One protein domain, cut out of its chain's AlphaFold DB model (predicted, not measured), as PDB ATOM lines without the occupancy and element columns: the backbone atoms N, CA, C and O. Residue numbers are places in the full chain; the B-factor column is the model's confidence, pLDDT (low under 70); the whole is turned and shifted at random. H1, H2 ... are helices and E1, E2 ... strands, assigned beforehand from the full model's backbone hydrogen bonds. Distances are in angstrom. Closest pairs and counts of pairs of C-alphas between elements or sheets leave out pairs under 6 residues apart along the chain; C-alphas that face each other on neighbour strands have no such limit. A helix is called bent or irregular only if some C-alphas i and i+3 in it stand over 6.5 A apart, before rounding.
ATOM      1  N   LEU A   5     308.639 169.919 244.693       81.50
ATOM      2  CA  LEU A   5     309.573 170.831 244.036       81.50
ATOM      3  C   LEU A   5     310.962 170.787 244.684       81.50
ATOM      4  O   LEU A   5     311.980 170.847 243.999       81.50
ATOM      5  N   SER A   6     311.035 170.690 246.017       83.62
ATOM      6  CA  SER A   6     312.316 170.644 246.737       83.62
ATOM      7  C   SER A   6     312.171 170.118 248.162       83.62
ATOM      8  O   SER A   6     311.165 170.349 248.825       83.62
ATOM      9  N   ARG A   7     313.208 169.438 248.670       83.94
ATOM     10  CA  ARG A   7     313.304 168.952 250.066       83.94
ATOM     11  C   ARG A   7     314.217 169.813 250.944       83.94
ATOM     12  O   ARG A   7     314.407 169.487 252.112       83.94
ATOM     13  N   ALA A   8     314.817 170.859 250.378       84.94
ATOM     14  CA  ALA A   8     315.807 171.710 251.038       84.94
ATOM     15  C   ALA A   8     315.158 172.943 251.692       84.94
ATOM     16  O   ALA A   8     315.661 174.057 251.567       84.94
ATOM     17  N   TYR A   9     314.016 172.744 252.354       87.75
ATOM     18  CA  TYR A   9     313.264 173.804 253.020       87.75
ATOM     19  C   TYR A   9     313.198 173.570 254.529       87.75
ATOM     20  O   TYR A   9     313.234 172.434 255.004       87.75
ATOM     21  N   CYS A  10     313.060 174.666 255.273       86.56
ATOM     22  CA  CYS A  10     312.783 174.659 256.704       86.56
ATOM     23  C   CYS A  10     311.333 175.092 256.931       86.56
ATOM     24  O   CYS A  10     310.838 175.995 256.254       86.56
ATOM     25  N   GLY A  11     310.662 174.431 257.868       84.75
ATOM     26  CA  GLY A  11     309.342 174.813 258.343       84.75
ATOM     27  C   GLY A  11     309.411 175.875 259.432       84.75
ATOM     28  O   GLY A  11     310.492 176.324 259.816       84.75
ATOM     29  N   ALA A  12     308.245 176.244 259.956       85.69
ATOM     30  CA  ALA A  12     308.152 177.124 261.112       85.69
ATOM     31  C   ALA A  12     308.482 176.376 262.414       85.69
ATOM     32  O   ALA A  12     309.138 176.933 263.289       85.69
ATOM     33  N   GLN A  13     308.052 175.113 262.533       84.50
ATOM     34  CA  GLN A  13     308.221 174.306 263.750       84.50
ATOM     35  C   GLN A  13     309.315 173.238 263.624       84.50
ATOM     36  O   GLN A  13     309.793 172.724 264.635       84.50
ATOM     37  N   SER A  14     309.748 172.911 262.402       83.00
ATOM     38  CA  SER A  14     310.731 171.858 262.149       83.00
ATOM     39  C   SER A  14     311.776 172.247 261.095       83.00
ATOM     40  O   SER A  14     311.468 172.907 260.101       83.00
ATOM     41  N   PRO A  15     313.030 171.778 261.237       85.75
ATOM     42  CA  PRO A  15     314.110 172.092 260.296       85.75
ATOM     43  C   PRO A  15     314.013 171.318 258.973       85.75
ATOM     44  O   PRO A  15     314.828 171.524 258.080       85.75
ATOM     45  N   LYS A  16     313.067 170.379 258.848       86.56
ATOM     46  CA  LYS A  16     312.930 169.500 257.682       86.56
ATOM     47  C   LYS A  16     311.549 169.688 257.065       86.56
ATOM     48  O   LYS A  16     310.584 169.085 257.528       86.56
ATOM     49  N   ALA A  17     311.471 170.443 255.979       90.38
ATOM     50  CA  ALA A  17     310.252 170.659 255.212       90.38
ATOM     51  C   ALA A  17     310.472 170.416 253.711       90.38
ATOM     52  O   ALA A  17     311.600 170.383 253.218       90.38
ATOM     53  N   GLY A  18     309.377 170.194 252.990       88.69
ATOM     54  CA  GLY A  18     309.360 170.113 251.533       88.69
ATOM     55  C   GLY A  18     308.499 171.218 250.937       88.69
ATOM     56  O   GLY A  18     307.494 171.591 251.537       88.69
ATOM     57  N   LEU A  19     308.897 171.715 249.769       90.25
ATOM     58  CA  LEU A  19     308.109 172.612 248.933       90.25
ATOM     59  C   LEU A  19     307.316 171.784 247.920       90.25
ATOM     60  O   LEU A  19     307.899 170.956 247.217       90.25
ATOM     61  N   PHE A  20     306.019 172.039 247.830       89.88
ATOM     62  CA  PHE A  20     305.081 171.341 246.964       89.88
ATOM     63  C   PHE A  20     304.295 172.327 246.106       89.88
ATOM     64  O   PHE A  20     304.021 173.448 246.539       89.88
ATOM     65  N   GLU A  21     303.927 171.898 244.905       89.50
ATOM     66  CA  GLU A  21     303.131 172.704 243.976       89.50
ATOM     67  C   GLU A  21     301.648 172.735 244.369       89.50
ATOM     68  O   GLU A  21     301.054 173.807 244.442       89.50
ATOM     69  N   ASP A  22     301.065 171.575 244.688       85.69
ATOM     70  CA  ASP A  22     299.650 171.444 245.046       85.69
ATOM     71  C   ASP A  22     299.452 170.444 246.195       85.69
ATOM     72  O   ASP A  22     300.165 169.440 246.306       85.69
ATOM     73  N   VAL A  23     298.477 170.723 247.066       86.06
ATOM     74  CA  VAL A  23     298.158 169.925 248.259       86.06
ATOM     75  C   VAL A  23     296.645 169.891 248.490       86.06
ATOM     76  O   VAL A  23     295.983 170.924 248.583       86.06
ATOM     77  N   ALA A  24     296.094 168.691 248.671       85.69
ATOM     78  CA  ALA A  24     294.678 168.444 248.937       85.69
ATOM     79  C   ALA A  24     294.408 167.941 250.364       85.69
ATOM     80  O   ALA A  24     295.288 167.392 251.029       85.69
ATOM     81  N   ASN A  25     293.147 168.061 250.795       85.38
ATOM     82  CA  ASN A  25     292.649 167.686 252.127       85.38
ATOM     83  C   ASN A  25     293.247 168.513 253.280       85.38
ATOM     84  O   ASN A  25     293.575 168.008 254.359       85.38
ATOM     85  N   VAL A  26     293.385 169.811 253.031       89.88
ATOM     86  CA  VAL A  26     293.926 170.769 253.989       89.88
ATOM     87  C   VAL A  26     292.981 171.942 254.181       89.88
ATOM     88  O   VAL A  26     292.241 172.311 253.270       89.88
ATOM     89  N   SER A  27     293.023 172.538 255.367       91.88
ATOM     90  CA  SER A  27     292.367 173.807 255.653       91.88
ATOM     91  C   SER A  27     293.409 174.923 255.707       91.88
ATOM     92  O   SER A  27     294.524 174.717 256.194       91.88
ATOM     93  N   LEU A  28     293.061 176.087 255.156       95.31
ATOM     94  CA  LEU A  28     293.934 177.257 255.107       95.31
ATOM     95  C   LEU A  28     293.500 178.279 256.155       95.31
ATOM     96  O   LEU A  28     292.338 178.688 256.197       95.31
ATOM     97  N   GLY A  29     294.455 178.725 256.961       95.06
ATOM     98  CA  GLY A  29     294.266 179.764 257.958       95.06
ATOM     99  C   GLY A  29     294.180 181.179 257.372       95.06
ATOM    100  O   GLY A  29     294.068 181.410 256.161       95.06
ATOM    101  N   ARG A  30     294.249 182.167 258.269       96.75
ATOM    102  CA  ARG A  30     294.250 183.593 257.908       96.75
ATOM    103  C   ARG A  30     295.546 183.977 257.195       96.75
ATOM    104  O   ARG A  30     296.595 183.390 257.444       96.75
ATOM    105  N   ARG A  31     295.469 184.995 256.329       97.44
ATOM    106  CA  ARG A  31     296.663 185.599 255.723       97.44
ATOM    107  C   ARG A  31     297.446 186.347 256.793       97.44
ATOM    108  O   ARG A  31     296.867 187.165 257.502       97.44
ATOM    109  N   GLN A  32     298.739 186.076 256.871       97.12
ATOM    110  CA  GLN A  32     299.674 186.738 257.774       97.12
ATOM    111  C   GLN A  32     300.948 187.083 257.006       97.12
ATOM    112  O   GLN A  32     301.281 186.397 256.045       97.12
ATOM    113  N   VAL A  33     301.654 188.142 257.400       97.38
ATOM    114  CA  VAL A  33     302.951 188.487 256.802       97.38
ATOM    115  C   VAL A  33     304.053 187.986 257.721       97.38
ATOM    116  O   VAL A  33     304.112 188.386 258.880       97.38
ATOM    117  N   TRP A  34     304.908 187.106 257.210       96.88
ATOM    118  CA  TRP A  34     306.059 186.561 257.922       96.88
ATOM    119  C   TRP A  34     307.356 187.042 257.276       96.88
ATOM    120  O   TRP A  34     307.467 187.136 256.050       96.88
ATOM    121  N   LEU A  35     308.354 187.327 258.109       95.44
ATOM    122  CA  LEU A  35     309.718 187.588 257.664       95.44
ATOM    123  C   LEU A  35     310.476 186.264 257.598       95.44
ATOM    124  O   LEU A  35     310.615 185.565 258.599       95.44
ATOM    125  N   MET A  36     310.954 185.923 256.406       91.88
ATOM    126  CA  MET A  36     311.753 184.728 256.148       91.88
ATOM    127  C   MET A  36     313.170 185.129 255.741       91.88
ATOM    128  O   MET A  36     313.445 186.296 255.467       91.88
ATOM    129  N   ARG A  37     314.075 184.148 255.628       89.12
ATOM    130  CA  ARG A  37     315.469 184.396 255.218       89.12
ATOM    131  C   ARG A  37     315.583 185.154 253.889       89.12
ATOM    132  O   ARG A  37     316.532 185.905 253.714       89.12
ATOM    133  N   THR A  38     314.637 184.955 252.972       91.62
ATOM    134  CA  THR A  38     314.632 185.593 251.648       91.62
ATOM    135  C   THR A  38     313.691 186.798 251.546       91.62
ATOM    136  O   THR A  38     313.387 187.241 250.448       91.62
ATOM    137  N   GLY A  39     313.219 187.335 252.676       94.69
ATOM    138  CA  GLY A  39     312.396 188.543 252.717       94.69
ATOM    139  C   GLY A  39     310.976 188.314 253.231       94.69
ATOM    140  O   GLY A  39     310.647 187.273 253.813       94.69
ATOM    141  N   ALA A  40     310.122 189.320 253.046       97.06
ATOM    142  CA  ALA A  40     308.739 189.290 253.508       97.06
ATOM    143  C   ALA A  40     307.863 188.406 252.608       97.06
ATOM    144  O   ALA A  40     307.888 188.518 251.382       97.06
ATOM    145  N   HIS A  41     307.038 187.567 253.231       97.88
ATOM    146  CA  HIS A  41     306.094 186.689 252.545       97.88
ATOM    147  C   HIS A  41     304.717 186.786 253.203       97.88
ATOM    148  O   HIS A  41     304.594 186.735 254.425       97.88
ATOM    149  N   THR A  42     303.667 186.890 252.396       98.06
ATOM    150  CA  THR A  42     302.291 186.674 252.845       98.06
ATOM    151  C   THR A  42     302.019 185.179 252.830       98.06
ATOM    152  O   THR A  42     302.112 184.544 251.781       98.06
ATOM    153  N   VAL A  43     301.657 184.616 253.976       97.88
ATOM    154  CA  VAL A  43     301.442 183.182 254.159       97.88
ATOM    155  C   VAL A  43     300.074 182.865 254.744       97.88
ATOM    156  O   VAL A  43     299.389 183.738 255.284       97.88
ATOM    157  N   ARG A  44     299.679 181.596 254.647       97.88
ATOM    158  CA  ARG A  44     298.555 181.007 255.385       97.88
ATOM    159  C   ARG A  44     299.010 179.710 256.025       97.88
ATOM    160  O   ARG A  44     299.546 178.857 255.327       97.88
ATOM    161  N   GLU A  45     298.767 179.544 257.317       96.31
ATOM    162  CA  GLU A  45     298.976 178.251 257.968       96.31
ATOM    163  C   GLU A  45     298.076 177.181 257.351       96.31
ATOM    164  O   GLU A  45     296.962 177.463 256.899       96.31
ATOM    165  N   ILE A  46     298.576 175.954 257.334       94.06
ATOM    166  CA  ILE A  46     297.908 174.783 256.791       94.06
ATOM    167  C   ILE A  46     297.718 173.788 257.927       94.06
ATOM    168  O   ILE A  46     298.675 173.403 258.607       94.06
ATOM    169  N   SER A  47     296.490 173.310 258.079       90.62
ATOM    170  CA  SER A  47     296.179 172.176 258.944       90.62
ATOM    171  C   SER A  47     295.478 171.063 258.171       90.62
ATOM    172  O   SER A  47     294.837 171.298 257.145       90.62
ATOM    173  N   CYS A  48     295.616 169.827 258.644       85.50
ATOM    174  CA  CYS A  48     294.905 168.693 258.064       85.50
ATOM    175  C   CYS A  48     293.396 168.852 258.283       85.50
ATOM    176  O   CYS A  48     292.960 169.093 259.406       85.50
ATOM    177  N   LEU A  49     292.592 168.650 257.238       86.38
ATOM    178  CA  LEU A  49     291.133 168.754 257.347       86.38
ATOM    179  C   LEU A  49     290.518 167.658 258.242       86.38
ATOM    180  O   LEU A  49     289.440 167.850 258.789       86.38
ATOM    181  N   GLY A  50     291.191 166.510 258.393       79.94
ATOM    182  CA  GLY A  50     290.672 165.366 259.149       79.94
ATOM    183  C   GLY A  50     290.929 165.407 260.658       79.94
ATOM    184  O   GLY A  50     290.161 164.821 261.414       79.94
ATOM    185  N   CYS A  51     292.006 166.058 261.102       79.38
ATOM    186  CA  CYS A  51     292.408 166.075 262.515       79.38
ATOM    187  C   CYS A  51     292.790 167.467 263.037       79.38
ATOM    188  O   CYS A  51     293.195 167.600 264.190       79.38
ATOM    189  N   ASN A  52     292.709 168.495 262.189       84.56
ATOM    190  CA  ASN A  52     293.029 169.893 262.484       84.56
ATOM    191  C   ASN A  52     294.467 170.148 262.970       84.56
ATOM    192  O   ASN A  52     294.788 171.255 263.398       84.56
ATOM    193  N   THR A  53     295.362 169.164 262.866       86.25
ATOM    194  CA  THR A  53     296.778 169.321 263.214       86.25
ATOM    195  C   THR A  53     297.483 170.207 262.193       86.25
ATOM    196  O   THR A  53     297.291 170.037 260.987       86.25
ATOM    197  N   TYR A  54     298.315 171.131 262.673       88.38
ATOM    198  CA  TYR A  54     299.212 171.930 261.841       88.38
ATOM    199  C   TYR A  54     300.185 171.031 261.070       88.38
ATOM    200  O   TYR A  54     300.764 170.103 261.631       88.38
ATOM    201  N   ILE A  55     300.374 171.318 259.784       90.81
ATOM    202  CA  ILE A  55     301.271 170.544 258.914       90.81
ATOM    203  C   ILE A  55     302.216 171.410 258.078       90.81
ATOM    204  O   ILE A  55     303.097 170.868 257.411       90.81
ATOM    205  N   GLY A  56     302.050 172.734 258.086       93.62
ATOM    206  CA  GLY A  56     302.873 173.634 257.286       93.62
ATOM    207  C   GLY A  56     302.198 174.967 256.986       93.62
ATOM    208  O   GLY A  56     301.264 175.376 257.673       93.62
ATOM    209  N   PHE A  57     302.647 175.639 255.930       96.00
ATOM    210  CA  PHE A  57     302.083 176.910 255.473       96.00
ATOM    211  C   PHE A  57     302.170 177.066 253.946       96.00
ATOM    212  O   PHE A  57     303.058 176.520 253.295       96.00
ATOM    213  N   GLN A  58     301.237 177.815 253.365       96.62
ATOM    214  CA  GLN A  58     301.237 178.193 251.954       96.62
ATOM    215  C   GLN A  58     301.874 179.573 251.804       96.62
ATOM    216  O   GLN A  58     301.520 180.492 252.548       96.62
ATOM    217  N   ILE A  59     302.747 179.743 250.813       96.81
ATOM    218  CA  ILE A  59     303.214 181.057 250.371       96.81
ATOM    219  C   ILE A  59     302.140 181.627 249.446       96.81
ATOM    220  O   ILE A  59     301.991 181.207 248.307       96.81
ATOM    221  N   VAL A  60     301.350 182.575 249.943       97.56
ATOM    222  CA  VAL A  60     300.332 183.257 249.129       97.56
ATOM    223  C   VAL A  60     300.990 184.255 248.186       97.56
ATOM    224  O   VAL A  60     300.560 184.380 247.045       97.56
ATOM    225  N   HIS A  61     301.989 184.985 248.684       97.06
ATOM    226  CA  HIS A  61     302.719 185.975 247.902       97.06
ATOM    227  C   HIS A  61     304.091 186.266 248.513       97.06
ATOM    228  O   HIS A  61     304.171 186.583 249.704       97.06
ATOM    229  N   ALA A  62     305.151 186.215 247.718       97.19
ATOM    230  CA  ALA A  62     306.468 186.729 248.058       97.19
ATOM    231  C   ALA A  62     306.591 188.193 247.612       97.19
ATOM    232  O   ALA A  62     306.367 188.530 246.448       97.19
ATOM    233  N   HIS A  63     306.963 189.075 248.542       96.62
ATOM    234  CA  HIS A  63     307.092 190.505 248.243       96.62
ATOM    235  C   HIS A  63     308.357 190.817 247.436       96.62
ATOM    236  O   HIS A  63     308.374 191.781 246.674       96.62
ATOM    237  N   GLU A  64     309.383 189.970 247.545       96.50
ATOM    238  CA  GLU A  64     310.618 190.096 246.774       96.50
ATOM    239  C   GLU A  64     310.445 189.507 245.356       96.50
ATOM    240  O   GLU A  64     310.063 188.338 245.227       96.50
ATOM    241  N   PRO A  65     310.749 190.254 244.275       94.75
ATOM    242  CA  PRO A  65     310.580 189.774 242.901       94.75
ATOM    243  C   PRO A  65     311.326 188.473 242.590       94.75
ATOM    244  O   PRO A  65     310.792 187.634 241.866       94.75
ATOM    245  N   SER A  66     312.521 188.273 243.162       95.56
ATOM    246  CA  SER A  66     313.318 187.053 242.965       95.56
ATOM    247  C   SER A  66     312.693 185.806 243.594       95.56
ATOM    248  O   SER A  66     313.066 184.692 243.242       95.56
ATOM    249  N   GLU A  67     311.731 185.975 244.501       95.69
ATOM    250  CA  GLU A  67     311.104 184.894 245.264       95.69
ATOM    251  C   GLU A  67     309.672 184.577 244.798       95.69
ATOM    252  O   GLU A  67     309.090 183.591 245.252       95.69
ATOM    253  N   ARG A  68     309.114 185.364 243.863       93.81
ATOM    254  CA  ARG A  68     307.731 185.231 243.353       93.81
ATOM    255  C   ARG A  68     307.418 183.900 242.687       93.81
ATOM    256  O   ARG A  68     306.259 183.519 242.592       93.81
ATOM    257  N   TRP A  69     308.435 183.163 242.248       93.62
ATOM    258  CA  TRP A  69     308.249 181.813 241.711       93.62
ATOM    259  C   TRP A  69     307.685 180.827 242.752       93.62
ATOM    260  O   TRP A  69     307.207 179.762 242.377       93.62
ATOM    261  N   LYS A  70     307.722 181.174 244.048       93.38
ATOM    262  CA  LYS A  70     307.126 180.395 245.144       93.38
ATOM    263  C   LYS A  70     305.668 180.764 245.431       93.38
ATOM    264  O   LYS A  70     305.076 180.179 246.337       93.38
ATOM    265  N   ASP A  71     305.098 181.737 244.723       95.62
ATOM    266  CA  ASP A  71     303.707 182.142 244.916       95.62
ATOM    267  C   ASP A  71     302.770 180.960 244.640       95.62
ATOM    268  O   ASP A  71     302.857 180.287 243.616       95.62
ATOM    269  N   GLY A  72     301.872 180.693 245.585       93.69
ATOM    270  CA  GLY A  72     300.947 179.564 245.556       93.69
ATOM    271  C   GLY A  72     301.511 178.261 246.124       93.69
ATOM    272  O   GLY A  72     300.712 177.400 246.494       93.69
ATOM    273  N   ALA A  73     302.832 178.132 246.271       93.94
ATOM    274  CA  ALA A  73     303.470 176.897 246.711       93.94
ATOM    275  C   ALA A  73     303.266 176.612 248.210       93.94
ATOM    276  O   ALA A  73     303.061 177.507 249.040       93.94
ATOM    277  N   TYR A  74     303.365 175.335 248.565       93.94
ATOM    278  CA  TYR A  74     303.078 174.811 249.895       93.94
ATOM    279  C   TYR A  74     304.358 174.303 250.550       93.94
ATOM    280  O   TYR A  74     305.049 173.455 249.994       93.94
ATOM    281  N   ILE A  75     304.665 174.775 251.755       92.94
ATOM    282  CA  ILE A  75     305.754 174.238 252.568       92.94
ATOM    283  C   ILE A  75     305.140 173.335 253.625       92.94
ATOM    284  O   ILE A  75     304.448 173.815 254.523       92.94
ATOM    285  N   LEU A  76     305.395 172.030 253.521       91.31
ATOM    286  CA  LEU A  76     304.916 171.052 254.494       91.31
ATOM    287  C   LEU A  76     306.059 170.465 255.318       91.31
ATOM    288  O   LEU A  76     307.113 170.081 254.802       91.31
ATOM    289  N   GLU A  77     305.821 170.356 256.615       89.94
ATOM    290  CA  GLU A  77     306.802 169.956 257.609       89.94
ATOM    291  C   GLU A  77     306.854 168.442 257.778       89.94
ATOM    292  O   GLU A  77     305.894 167.801 258.201       89.94
ATOM    293  N   ARG A  78     308.013 167.842 257.491       82.62
ATOM    294  CA  ARG A  78     308.169 166.380 257.450       82.62
ATOM    295  C   ARG A  78     307.982 165.705 258.803       82.62
ATOM    296  O   ARG A  78     307.749 164.506 258.838       82.62
ATOM    297  N   GLN A  79     308.104 166.442 259.903       80.19
ATOM    298  CA  GLN A  79     307.861 165.908 261.244       80.19
ATOM    299  C   GLN A  79     306.405 165.467 261.437       80.19
ATOM    300  O   GLN A  79     306.147 164.528 262.185       80.19
ATOM    301  N   PHE A  80     305.466 166.103 260.734       75.31
ATOM    302  CA  PHE A  80     304.042 165.789 260.829       75.31
ATOM    303  C   PHE A  80     303.562 164.866 259.708       75.31
ATOM    304  O   PHE A  80     302.380 164.541 259.662       75.31
ATOM    305  N   LEU A  81     304.456 164.437 258.809       72.56
ATOM    306  CA  LEU A  81     304.099 163.767 257.563       72.56
ATOM    307  C   LEU A  81     304.889 162.473 257.357       72.56
ATOM    308  O   LEU A  81     306.116 162.475 257.276       72.56
ATOM    309  N   PHE A  82     304.176 161.376 257.127       67.50
ATOM    310  CA  PHE A  82     304.736 160.158 256.548       67.50
ATOM    311  C   PHE A  82     304.486 160.168 255.049       67.50
ATOM    312  O   PHE A  82     303.358 159.979 254.602       67.50
ATOM    313  N   ILE A  83     305.542 160.399 254.271       63.06
ATOM    314  CA  ILE A  83     305.487 160.305 252.812       63.06
ATOM    315  C   ILE A  83     305.582 158.826 252.451       63.06
ATOM    316  O   ILE A  83     306.663 158.243 252.518       63.06
ATOM    317  N   HIS A  84     304.460 158.215 252.075       57.94
ATOM    318  CA  HIS A  84     304.488 156.893 251.465       57.94
ATOM    319  C   HIS A  84     304.717 157.076 249.963       57.94
ATOM    320  O   HIS A  84     303.783 157.369 249.215       57.94
ATOM    321  N   SER A  85     305.967 156.964 249.511       48.84
ATOM    322  CA  SER A  85     306.249 156.888 248.079       48.84
ATOM    323  C   SER A  85     305.749 155.538 247.572       48.84
ATOM    324  O   SER A  85     306.459 154.539 247.650       48.84
ATOM    325  N   VAL A  86     304.510 155.483 247.080       44.09
ATOM    326  CA  VAL A  86     304.082 154.346 246.260       44.09
ATOM    327  C   VAL A  86     304.747 154.527 244.894       44.09
ATOM    328  O   VAL A  86     304.187 155.148 243.988       44.09
ATOM    329  N   TYR A  87     305.981 154.045 244.752       44.41
ATOM    330  CA  TYR A  87     306.515 153.746 243.431       44.41
ATOM    331  C   TYR A  87     305.836 152.461 242.977       44.41
ATOM    332  O   TYR A  87     306.300 151.372 243.282       44.41
ATOM    333  N   GLU A  88     304.710 152.567 242.281       36.81
ATOM    334  CA  GLU A  88     304.193 151.409 241.562       36.81
ATOM    335  C   GLU A  88     304.793 151.410 240.159       36.81
ATOM    336  O   GLU A  88     304.248 152.003 239.226       36.81
ATOM    337  N   CYS A  89     305.963 150.782 240.052       30.36
ATOM    338  CA  CYS A  89     306.406 150.126 238.831       30.36
ATOM    339  C   CYS A  89     306.608 148.654 239.190       30.36
ATOM    340  O   CYS A  89     307.485 148.312 239.975       30.36
ATOM    341  N   GLY A 107     302.174 160.450 269.390       43.62
ATOM    342  CA  GLY A 107     301.099 160.914 268.507       43.62
ATOM    343  C   GLY A 107     301.016 160.120 267.202       43.62
ATOM    344  O   GLY A 107     302.036 159.796 266.597       43.62
ATOM    345  N   THR A 108     299.795 159.782 266.774       43.06
ATOM    346  CA  THR A 108     299.527 159.102 265.498       43.06
ATOM    347  C   THR A 108     299.938 160.028 264.354       43.06
ATOM    348  O   THR A 108     299.359 161.106 264.220       43.06
ATOM    349  N   PRO A 109     300.936 159.674 263.537       48.91
ATOM    350  CA  PRO A 109     301.421 160.600 262.531       48.91
ATOM    351  C   PRO A 109     300.536 160.585 261.276       48.91
ATOM    352  O   PRO A 109     300.021 159.534 260.884       48.91
ATOM    353  N   LEU A 110     300.369 161.741 260.624       49.25
ATOM    354  CA  LEU A 110     299.580 161.855 259.393       49.25
ATOM    355  C   LEU A 110     300.319 161.182 258.235       49.25
ATOM    356  O   LEU A 110     301.520 161.388 258.047       49.25
ATOM    357  N   ARG A 111     299.610 160.385 257.431       56.94
ATOM    358  CA  ARG A 111     300.176 159.714 256.254       56.94
ATOM    359  C   ARG A 111     299.784 160.466 254.990       56.94
ATOM    360  O   ARG A 111     298.633 160.472 254.577       56.94
ATOM    361  N   LEU A 112     300.756 161.073 254.326       51.59
ATOM    362  CA  LEU A 112     300.536 161.614 252.991       51.59
ATOM    363  C   LEU A 112     300.509 160.467 251.990       51.59
ATOM    364  O   LEU A 112     301.489 159.725 251.870       51.59
ATOM    365  N   LYS A 113     299.414 160.351 251.237       52.44
ATOM    366  CA  LYS A 113     299.420 159.578 249.996       52.44
ATOM    367  C   LYS A 113     299.403 160.573 248.848       52.44
ATOM    368  O   LYS A 113     298.494 161.389 248.726       52.44
ATOM    369  N   VAL A 114     300.403 160.499 247.979       46.38
ATOM    370  CA  VAL A 114     300.292 161.121 246.658       46.38
ATOM    371  C   VAL A 114     299.205 160.340 245.923       46.38
ATOM    372  O   VAL A 114     299.404 159.172 245.588       46.38
ATOM    373  N   VAL A 115     298.034 160.943 245.731       41.72
ATOM    374  CA  VAL A 115     296.934 160.313 244.994       41.72
ATOM    375  C   VAL A 115     296.958 160.892 243.584       41.72
ATOM    376  O   VAL A 115     297.094 162.097 243.389       41.72
ATOM    377  N   LYS A 116     296.879 160.035 242.566       37.47
ATOM    378  CA  LYS A 116     296.696 160.502 241.187       37.47
ATOM    379  C   LYS A 116     295.294 161.103 241.092       37.47
ATOM    380  O   LYS A 116     294.328 160.408 241.398       37.47
ATOM    381  N   ASP A 117     295.177 162.368 240.701       41.50
ATOM    382  CA  ASP A 117     293.870 162.985 240.486       41.50
ATOM    383  C   ASP A 117     293.254 162.391 239.209       41.50
ATOM    384  O   ASP A 117     293.712 162.647 238.095       41.50
ATOM    385  N   LEU A 118     292.255 161.520 239.376       40.72
ATOM    386  CA  LEU A 118     291.613 160.797 238.274       40.72
ATOM    387  C   LEU A 118     290.679 161.689 237.437       40.72
ATOM    388  O   LEU A 118     290.200 161.240 236.397       40.72
ATOM    389  N   GLN A 119     290.413 162.934 237.857       49.41
ATOM    390  CA  GLN A 119     289.495 163.852 237.169       49.41
ATOM    391  C   GLN A 119     290.182 164.777 236.147       49.41
ATOM    392  O   GLN A 119     289.491 165.513 235.443       49.41
ATOM    393  N   LYS A 120     291.517 164.730 236.000       42.00
ATOM    394  CA  LYS A 120     292.260 165.504 234.983       42.00
ATOM    395  C   LYS A 120     292.984 164.576 233.992       42.00
ATOM    396  O   LYS A 120     293.706 163.676 234.423       42.00
ATOM    397  N   PRO A 121     292.856 164.769 232.662       38.81
ATOM    398  CA  PRO A 121     293.560 163.933 231.702       38.81
ATOM    399  C   PRO A 121     295.052 164.297 231.667       38.81
ATOM    400  O   PRO A 121     295.418 165.465 231.634       38.81
ATOM    401  N   ARG A 122     295.893 163.253 231.639       46.66
ATOM    402  CA  ARG A 122     297.353 163.256 231.425       46.66
ATOM    403  C   ARG A 122     298.172 164.190 232.347       46.66
ATOM    404  O   ARG A 122     298.502 165.305 231.986       46.66
ATOM    405  N   GLN A 123     298.667 163.597 233.442       48.19
ATOM    406  CA  GLN A 123     299.923 163.914 234.167       48.19
ATOM    407  C   GLN A 123     299.896 164.747 235.466       48.19
ATOM    408  O   GLN A 123     300.955 164.854 236.079       48.19
ATOM    409  N   SER A 124     298.759 165.212 235.986       43.06
ATOM    410  CA  SER A 124     298.741 165.848 237.320       43.06
ATOM    411  C   SER A 124     298.619 164.777 238.414       43.06
ATOM    412  O   SER A 124     297.547 164.215 238.644       43.06
ATOM    413  N   ARG A 125     299.738 164.427 239.062       53.72
ATOM    414  CA  ARG A 125     299.670 163.836 240.410       53.72
ATOM    415  C   ARG A 125     299.270 164.981 241.363       53.72
ATOM    416  O   ARG A 125     299.394 166.139 240.983       53.72
ATOM    417  N   ARG A 126     298.624 164.685 242.493       62.25
ATOM    418  CA  ARG A 126     298.302 165.699 243.509       62.25
ATOM    419  C   ARG A 126     298.585 165.136 244.894       62.25
ATOM    420  O   ARG A 126     298.056 164.082 245.269       62.25
ATOM    421  N   MET A 127     299.389 165.832 245.692       66.06
ATOM    422  CA  MET A 127     299.665 165.417 247.064       66.06
ATOM    423  C   MET A 127     298.372 165.494 247.876       66.06
ATOM    424  O   MET A 127     297.785 166.561 248.015       66.06
ATOM    425  N   THR A 128     297.905 164.371 248.423       63.28
ATOM    426  CA  THR A 128     296.698 164.341 249.258       63.28
ATOM    427  C   THR A 128     297.074 163.969 250.685       63.28
ATOM    428  O   THR A 128     297.679 162.926 250.950       63.28
ATOM    429  N   VAL A 129     296.712 164.825 251.637       66.00
ATOM    430  CA  VAL A 129     296.919 164.530 253.054       66.00
ATOM    431  C   VAL A 129     295.887 163.501 253.497       66.00
ATOM    432  O   VAL A 129     294.708 163.825 253.568       66.00
ATOM    433  N   LEU A 130     296.284 162.260 253.791       64.25
ATOM    434  CA  LEU A 130     295.362 161.271 254.350       64.25
ATOM    435  C   LEU A 130     295.562 161.149 255.860       64.25
ATOM    436  O   LEU A 130     296.658 160.949 256.383       64.25
ATOM    437  N   HIS A 131     294.459 161.242 256.588       58.41
ATOM    438  CA  HIS A 131     294.444 160.896 257.997       58.41
ATOM    439  C   HIS A 131     294.160 159.394 258.110       58.41
ATOM    440  O   HIS A 131     293.008 158.973 258.120       58.41
TER     441      HIS A 131
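AT A GLANCE: This is residues 5 to 89 and 107 to 131 of the 152 residues of the protein "Yippee domain-containing protein" of Phellinidium pouzarii (UniProt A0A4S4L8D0). The model is a strongly twisted sheet of six strands, with its long strands E3 and E4 bent, and a small second sheet of E7, E8 and E9 by the end where E3 begins and E4 ends. The one short helix, H1, sits beside the large sheet where E5 ends, and residues 23 to 24 make a short parallel pairing with E9 between the two sheets. The printed part has 110 residues, with nine named strands and one named helix in the order E1 E2 E3 E4 E5 H1 E6 E7 E8 E9, and the class is mostly strand. The large sheet runs E1 - E2 - E6 - E5 - E4 - E3, all antiparallel, while the small one runs E7 - E8 - E9 and is mixed. The whole is compact, with a radius of gyration of the C-alphas of 14.1 A and spans of 40 by 37 by 24 A.

IN THESE COORDINATES: Start in the large sheet with its longest strand by residues, E3, residues 26 to 36: find C-alpha 26 at (293.926, 170.769, 253.989) and go on to C-alpha 36, 22.7 A away. E3 bends by 83 degrees at residue 33. Next comes E4, residues 39 to 48, 27.0 A long, which bends by 56 degrees at residue 42. E5, residues 54 to 62, is 21.5 A long, and E6 is residues 74 to 77. Look back to the first printed residue for E1, residues 5 to 9, beginning at C-alpha 5 at (309.573, 170.831, 244.036), and then to E2, residues 17 to 20. H1, residues 65 to 70, is irregular: C-alphas 66 and 69 are 7.4 A apart. In the small sheet, find E7 at residues 81 to 84, E8 at residues 110 to 116, 18.5 A long, and E9 at residues 125 to 130, 14.8 A long, ending at C-alpha 130 at (295.362, 161.271, 254.350).

HOW THE PARTS SIT: E3, E4 and E5 form a meander, each strand the antiparallel neighbour of the one before. In the hairpin of E3 and E4, look for N 34 and O 41, 2.8 A apart. In the hairpin of E4 and E5, N 58 and O 44 are 2.8 A apart. E6 is the antiparallel neighbour of E5, with N 75 and O 57 at 2.8 A, and of E2, with N 20 and O 74 at 2.8 A. The edge strand E1 forms a hairpin with E2, where N 19 and O 6 are 2.8 A apart. H1 is on this sheet at a height over the sheet of 6.9 A, over none of its strands; its closest C-alphas to E5 are those of Arg 68 and Ala 62, 5.1 A apart. In H1, 0 of 2 O i to N i+4 pairs are within hydrogen-bond range, against 2 of 3 O i to N i+3 pairs. Step across to the small sheet: E7 and E8 are parallel, with N 82 and O 110 at 2.8 A, and E8 and E9 are an antiparallel hairpin, with N 113 and O 128 at 3.1 A. The closest C-alphas of E4 and E9 are those of Cys 48 and Val 129, 6.8 A apart. E6 and E7 meet only through their link.

THE WHOLE: The two C-alphas farthest apart are those of Val 33 and Cys 89, at 42.5 A. Residues 90 to 106 are not printed, and C-alphas 89 and 107 stand 32.0 A apart across this cut, which falls in the link from E7 to E8. Of the links that are printed whole, E1 to E2 and E8 to E9 are short, the others are tight, and there is no long one. The mean pLDDT of the printed part is 78.4; look for values under 70 in residues 82 to 89 and 107 to 131.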